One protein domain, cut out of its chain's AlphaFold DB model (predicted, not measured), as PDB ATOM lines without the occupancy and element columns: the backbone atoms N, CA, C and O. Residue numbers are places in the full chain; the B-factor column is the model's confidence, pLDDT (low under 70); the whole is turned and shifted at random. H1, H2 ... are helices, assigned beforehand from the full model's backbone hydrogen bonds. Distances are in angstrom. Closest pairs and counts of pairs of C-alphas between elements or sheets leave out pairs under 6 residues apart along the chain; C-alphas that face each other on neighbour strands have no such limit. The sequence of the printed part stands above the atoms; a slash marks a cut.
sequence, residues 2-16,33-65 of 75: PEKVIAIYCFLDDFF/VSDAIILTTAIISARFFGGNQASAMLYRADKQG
ATOM      1  N   PRO A   2     -36.891 -13.625  15.457       83.50
ATOM      2  CA  PRO A   2     -35.742 -12.891  14.926       83.50
ATOM      3  C   PRO A   2     -35.638 -12.992  13.399       83.50
ATOM      4  O   PRO A   2     -35.317 -12.006  12.752       83.50
ATOM      5  N   GLU A   3     -36.045 -14.113  12.804       87.81
ATOM      6  CA  GLU A   3     -36.054 -14.334  11.351       87.81
ATOM      7  C   GLU A   3     -36.962 -13.331  10.626       87.81
ATOM      8  O   GLU A   3     -36.611 -12.811   9.571       87.81
ATOM      9  N   LYS A   4     -38.121 -13.003  11.218       90.06
ATOM     10  CA  LYS A   4     -39.055 -12.011  10.662       90.06
ATOM     11  C   LYS A   4     -38.495 -10.597  10.774       90.06
ATOM     12  O   LYS A   4     -38.680  -9.804   9.863       90.06
ATOM     13  N   VAL A   5     -37.829 -10.285  11.887       89.75
ATOM     14  CA  VAL A   5     -37.204  -8.971  12.107       89.75
ATOM     15  C   VAL A   5     -36.030  -8.766  11.152       89.75
ATOM     16  O   VAL A   5     -35.926  -7.701  10.556       89.75
ATOM     17  N   ILE A   6     -35.207  -9.798  10.947       89.69
ATOM     18  CA  ILE A   6     -34.122  -9.796   9.959       89.69
ATOM     19  C   ILE A   6     -34.692  -9.613   8.551       89.69
ATOM     20  O   ILE A   6     -34.230  -8.739   7.831       89.69
ATOM     21  N   ALA A   7     -35.738 -10.358   8.179       93.00
ATOM     22  CA  ALA A   7     -36.364 -10.214   6.865       93.00
ATOM     23  C   ALA A   7     -36.925  -8.800   6.624       93.00
ATOM     24  O   ALA A   7     -36.746  -8.254   5.540       93.00
ATOM     25  N   ILE A   8     -37.566  -8.190   7.633       92.69
ATOM     26  CA  ILE A   8     -38.038  -6.797   7.562       92.69
ATOM     27  C   ILE A   8     -36.858  -5.843   7.365       92.69
ATOM     28  O   ILE A   8     -36.923  -4.978   6.497       92.69
ATOM     29  N   TYR A   9     -35.790  -6.008   8.150       90.81
ATOM     30  CA  TYR A   9     -34.603  -5.167   8.042       90.81
ATOM     31  C   TYR A   9     -33.958  -5.263   6.660       90.81
ATOM     32  O   TYR A   9     -33.777  -4.233   6.020       90.81
ATOM     33  N   CYS A  10     -33.673  -6.477   6.178       90.88
ATOM     34  CA  CYS A  10     -33.051  -6.693   4.870       90.88
ATOM     35  C   CYS A  10     -33.902  -6.110   3.739       90.88
ATOM     36  O   CYS A  10     -33.382  -5.390   2.898       90.88
ATOM     37  N   PHE A  11     -35.219  -6.342   3.766       94.25
ATOM     38  CA  PHE A  11     -36.120  -5.770   2.767       94.25
ATOM     39  C   PHE A  11     -36.058  -4.238   2.739       94.25
ATOM     40  O   PHE A  11     -36.027  -3.640   1.667       94.25
ATOM     41  N   LEU A  12     -36.057  -3.595   3.909       91.56
ATOM     42  CA  LEU A  12     -36.005  -2.139   3.999       91.56
ATOM     43  C   LEU A  12     -34.646  -1.576   3.587       91.56
ATOM     44  O   LEU A  12     -34.609  -0.543   2.925       91.56
ATOM     45  N   ASP A  13     -33.555  -2.233   3.971       89.69
ATOM     46  CA  ASP A  13     -32.202  -1.827   3.596       89.69
ATOM     47  C   ASP A  13     -32.028  -1.874   2.071       89.69
ATOM     48  O   ASP A  13     -31.701  -0.854   1.463       89.69
ATOM     49  N   ASP A  14     -32.399  -2.993   1.439       90.75
ATOM     50  CA  ASP A  14     -32.377  -3.149  -0.019       90.75
ATOM     51  C   ASP A  14     -33.294  -2.128  -0.711       90.75
ATOM     52  O   ASP A  14     -32.911  -1.495  -1.695       90.75
ATOM     53  N   PHE A  15     -34.496  -1.906  -0.166       90.56
ATOM     54  CA  PHE A  15     -35.434  -0.919  -0.698       90.56
ATOM     55  C   PHE A  15     -34.851   0.497  -0.671       90.56
ATOM     56  O   PHE A  15     -34.962   1.223  -1.659       90.56
ATOM     57  N   PHE A  16     -34.220   0.912   0.430       85.50
ATOM     58  CA  PHE A  16     -33.613   2.241   0.536       85.50
ATOM     59  C   PHE A  16     -32.342   2.386  -0.300       85.50
ATOM     60  O   PHE A  16     -32.042   3.499  -0.732       85.50
ATOM     61  N   VAL A  33     -27.790   7.164  11.983       74.50
ATOM     62  CA  VAL A  33     -28.534   5.906  11.928       74.50
ATOM     63  C   VAL A  33     -29.209   5.741  10.565       74.50
ATOM     64  O   VAL A  33     -29.671   6.712   9.973       74.50
ATOM     65  N   SER A  34     -29.271   4.498  10.079       80.75
ATOM     66  CA  SER A  34     -29.936   4.147   8.816       80.75
ATOM     67  C   SER A  34     -31.465   4.204   8.935       80.75
ATOM     68  O   SER A  34     -32.035   3.740   9.928       80.75
ATOM     69  N   ASP A  35     -32.137   4.684   7.885       83.75
ATOM     70  CA  ASP A  35     -33.603   4.695   7.771       83.75
ATOM     71  C   ASP A  35     -34.200   3.285   7.908       83.75
ATOM     72  O   ASP A  35     -35.257   3.103   8.522       83.75
ATOM     73  N   ALA A  36     -33.480   2.262   7.430       87.69
ATOM     74  CA  ALA A  36     -33.867   0.863   7.584       87.69
ATOM     75  C   ALA A  36     -33.954   0.453   9.062       87.69
ATOM     76  O   ALA A  36     -34.880  -0.258   9.459       87.69
ATOM     77  N   ILE A  37     -33.043   0.945   9.912       86.88
ATOM     78  CA  ILE A  37     -33.056   0.667  11.355       86.88
ATOM     79  C   ILE A  37     -34.270   1.335  12.004       86.88
ATOM     80  O   ILE A  37     -34.983   0.676  12.765       86.88
ATOM     81  N   ILE A  38     -34.527   2.606  11.685       88.38
ATOM     82  CA  ILE A  38     -35.654   3.372  12.238       88.38
ATOM     83  C   ILE A  38     -36.975   2.684  11.891       88.38
ATOM     84  O   ILE A  38     -37.781   2.377  12.774       88.38
ATOM     85  N   LEU A  39     -37.181   2.406  10.605       91.38
ATOM     86  CA  LEU A  39     -38.442   1.877  10.114       91.38
ATOM     87  C   LEU A  39     -38.657   0.423  10.551       91.38
ATOM     88  O   LEU A  39     -39.764   0.072  10.956       91.38
ATOM     89  N   THR A  40     -37.598  -0.393  10.603       91.56
ATOM     90  CA  THR A  40     -37.679  -1.736  11.201       91.56
ATOM     91  C   THR A  40     -38.150  -1.650  12.648       91.56
ATOM     92  O   THR A  40     -39.080  -2.362  13.019       91.56
ATOM     93  N   THR A  41     -37.579  -0.749  13.459       91.50
ATOM     94  CA  THR A  41     -37.966  -0.570  14.869       91.50
ATOM     95  C   THR A  41     -39.432  -0.155  15.015       91.50
ATOM     96  O   THR A  41     -40.137  -0.695  15.869       91.50
ATOM     97  N   ALA A  42     -39.922   0.744  14.159       93.06
ATOM     98  CA  ALA A  42     -41.327   1.148  14.148       93.06
ATOM     99  C   ALA A  42     -42.271  -0.003  13.756       93.06
ATOM    100  O   ALA A  42     -43.317  -0.198  14.378       93.06
ATOM    101  N   ILE A  43     -41.895  -0.808  12.760       94.12
ATOM    102  CA  ILE A  43     -42.698  -1.957  12.326       94.12
ATOM    103  C   ILE A  43     -42.750  -3.018  13.424       94.12
ATOM    104  O   ILE A  43     -43.831  -3.525  13.731       94.12
ATOM    105  N   ILE A  44     -41.617  -3.352  14.050       93.44
ATOM    106  CA  ILE A  44     -41.622  -4.368  15.105       93.44
ATOM    107  C   ILE A  44     -42.363  -3.885  16.353       93.44
ATOM    108  O   ILE A  44     -43.062  -4.691  16.970       93.44
ATOM    109  N   SER A  45     -42.280  -2.592  16.700       94.62
ATOM    110  CA  SER A  45     -42.999  -2.048  17.852       94.62
ATOM    111  C   SER A  45     -44.501  -2.169  17.639       94.62
ATOM    112  O   SER A  45     -45.189  -2.751  18.478       94.62
ATOM    113  N   ALA A  46     -45.003  -1.727  16.485       95.19
ATOM    114  CA  ALA A  46     -46.412  -1.821  16.128       95.19
ATOM    115  C   ALA A  46     -46.887  -3.279  16.037       95.19
ATOM    116  O   ALA A  46     -47.948  -3.625  16.552       95.19
ATOM    117  N   ARG A  47     -46.094  -4.154  15.406       93.62
ATOM    118  CA  ARG A  47     -46.524  -5.519  15.080       93.62
ATOM    119  C   ARG A  47     -46.441  -6.502  16.244       93.62
ATOM    120  O   ARG A  47     -47.259  -7.426  16.282       93.62
ATOM    121  N   PHE A  48     -45.451  -6.348  17.125       90.94
ATOM    122  CA  PHE A  48     -45.114  -7.339  18.157       90.94
ATOM    123  C   PHE A  48     -45.157  -6.796  19.589       90.94
ATOM    124  O   PHE A  48     -45.246  -7.593  20.516       90.94
ATOM    125  N   PHE A  49     -45.140  -5.474  19.779       92.69
ATOM    126  CA  PHE A  49     -45.114  -4.845  21.107       92.69
ATOM    127  C   PHE A  49     -46.266  -3.853  21.329       92.69
ATOM    128  O   PHE A  49     -46.190  -3.005  22.215       92.69
ATOM    129  N   GLY A  50     -47.328  -3.922  20.515       92.50
ATOM    130  CA  GLY A  50     -48.509  -3.058  20.657       92.50
ATOM    131  C   GLY A  50     -48.213  -1.562  20.501       92.50
ATOM    132  O   GLY A  50     -48.903  -0.736  21.085       92.50
ATOM    133  N   GLY A  51     -47.157  -1.210  19.765       91.44
ATOM    134  CA  GLY A  51     -46.671   0.162  19.601       91.44
ATOM    135  C   GLY A  51     -45.589   0.582  20.601       91.44
ATOM    136  O   GLY A  51     -45.031   1.668  20.455       91.44
ATOM    137  N   ASN A  52     -45.225  -0.258  21.577       92.81
ATOM    138  CA  ASN A  52     -44.184   0.078  22.547       92.81
ATOM    139  C   ASN A  52     -42.783   0.050  21.905       92.81
ATOM    140  O   ASN A  52     -42.171  -1.006  21.723       92.81
ATOM    141  N   GLN A  53     -42.265   1.237  21.575       89.81
ATOM    142  CA  GLN A  53     -40.936   1.392  20.980       89.81
ATOM    143  C   GLN A  53     -39.797   1.020  21.935       89.81
ATOM    144  O   GLN A  53     -38.807   0.453  21.484       89.81
ATOM    145  N   ALA A  54     -39.929   1.268  23.241       90.38
ATOM    146  CA  ALA A  54     -38.882   0.929  24.206       90.38
ATOM    147  C   ALA A  54     -38.661  -0.590  24.286       90.38
ATOM    148  O   ALA A  54     -37.523  -1.054  24.245       90.38
ATOM    149  N   SER A  55     -39.743  -1.375  24.307       91.06
ATOM    150  CA  SER A  55     -39.659  -2.842  24.283       91.06
ATOM    151  C   SER A  55     -39.054  -3.372  22.982       91.06
ATOM    152  O   SER A  55     -38.239  -4.291  23.015       91.06
ATOM    153  N   ALA A  56     -39.399  -2.766  21.844       90.56
ATOM    154  CA  ALA A  56     -38.805  -3.098  20.551       90.56
ATOM    155  C   ALA A  56     -37.296  -2.807  20.498       90.56
ATOM    156  O   ALA A  56     -36.531  -3.630  19.998       90.56
ATOM    157  N   MET A  57     -36.861  -1.663  21.034       89.00
ATOM    158  CA  MET A  57     -35.442  -1.305  21.108       89.00
ATOM    159  C   MET A  57     -34.666  -2.242  22.032       89.00
ATOM    160  O   MET A  57     -33.617  -2.736  21.632       89.00
ATOM    161  N   LEU A  58     -35.200  -2.553  23.218       89.25
ATOM    162  CA  LEU A  58     -34.588  -3.519  24.139       89.25
ATOM    163  C   LEU A  58     -34.446  -4.901  23.495       89.25
ATOM    164  O   LEU A  58     -33.402  -5.535  23.608       89.25
ATOM    165  N   TYR A  59     -35.473  -5.346  22.768       89.06
ATOM    166  CA  TYR A  59     -35.422  -6.600  22.023       89.06
ATOM    167  C   TYR A  59     -34.313  -6.604  20.960       89.06
ATOM    168  O   TYR A  59     -33.586  -7.590  20.840       89.06
ATOM    169  N   ARG A  60     -34.157  -5.517  20.192       83.69
ATOM    170  CA  ARG A  60     -33.092  -5.419  19.177       83.69
ATOM    171  C   ARG A  60     -31.702  -5.296  19.797       83.69
ATOM    172  O   ARG A  60     -30.777  -5.922  19.287       83.69
ATOM    173  N   ALA A  61     -31.560  -4.580  20.909       84.06
ATOM    174  CA  ALA A  61     -30.303  -4.505  21.648       84.06
ATOM    175  C   ALA A  61     -29.860  -5.893  22.149       84.06
ATOM    176  O   ALA A  61     -28.709  -6.274  21.958       84.06
ATOM    177  N   ASP A  62     -30.789  -6.685  22.700       81.75
ATOM    178  CA  ASP A  62     -30.516  -8.040  23.203       81.75
ATOM    179  C   ASP A  62     -30.225  -9.058  22.084       81.75
ATOM    180  O   ASP A  62     -29.387  -9.943  22.245       81.75
ATOM    181  N   LYS A  63     -30.919  -8.962  20.939       77.75
ATOM    182  CA  LYS A  63     -30.864  -9.990  19.880       77.75
ATOM    183  C   LYS A  63     -29.975  -9.670  18.686       77.75
ATOM    184  O   LYS A  63     -29.561 -10.602  18.003       77.75
ATOM    185  N   GLN A  64     -29.731  -8.398  18.395       68.31
ATOM    186  CA  GLN A  64     -29.001  -7.958  17.200       68.31
ATOM    187  C   GLN A  64     -27.771  -7.105  17.535       68.31
ATOM    188  O   GLN A  64     -26.978  -6.840  16.639       68.31
ATOM    189  N   GLY A  65     -27.584  -6.699  18.800       65.69
ATOM    190  CA  GLY A  65     -26.491  -5.798  19.189       65.69
ATOM    191  C   GLY A  65     -26.599  -4.412  18.543       65.69
ATOM    192  O   GLY A  65     -25.592  -3.726  18.388       65.69
TER     193      GLY A  65
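Overview. This is residues 2 to 16 and 33 to 65 of the 75 residues of an uncharacterized protein of Spirosoma aureum (UniProt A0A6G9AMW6). Two helices, H1 and H2, lie side by side and run opposite ways, splayed as a narrow V whose closed end is near Asp 13 and Ala 36. At the other end of H2 the chain turns sharply into H3, which spans the open end of the V towards the beginning of H1. The printed part has 48 residues, with three named helices in the order H1, H2, H3 and no named strand; its class is all helix. It is compact, with a radius of gyration of the C-alphas of 9.9 A, and a rounded outline of 25 by 21 by 19 A.

Along the chain. H1 is residues 2 to 16, 21.0 A from first to last C-alpha, beginning at C-alpha 2 at (-35.742, -12.891, 14.926). H2 is residues 35 to 48, 19.6 A long, beginning at C-alpha 35 at (-33.603, 4.695, 7.771). H3 is residues 53 to 64, 15.6 A long, ending at C-alpha 64 at (-29.001, -7.958, 17.200).

Arrangement. H1 and H2 touch, their closest C-alphas being those of Asp 13 and Ala 36, 5.1 A apart. They run opposite ways at a tilt of 37 degrees, only just steep. H3 touches H2 with residues 53 to 57 alone; the closest C-alphas, of Ser 45 and Gln 53, are 5.1 A apart. H2 and H3 run opposite ways at a steep tilt of 69 degrees, only just short of about perpendicular. H1 and H3 are close but not clearly touching: their closest C-alphas, of Pro 2 and Lys 63, are 7.5 A apart, and their lines are about perpendicular at 81 degrees. In H1, H2 and H3 every O i to N i+4 pair is within hydrogen-bond range.

Size, cuts and confidence. The two C-alphas farthest apart, of Asp 14 and Gly 50, are 26.2 A apart. Residues 17 to 32 are not printed, and C-alphas 16 and 33 are 13.0 A apart across this cut, which lies in the link from H1 to H2. The link from H2 to H3 is tight, with 4 residues. The mean pLDDT of the printed part is 88.4; residues 64 to 65 are under 70.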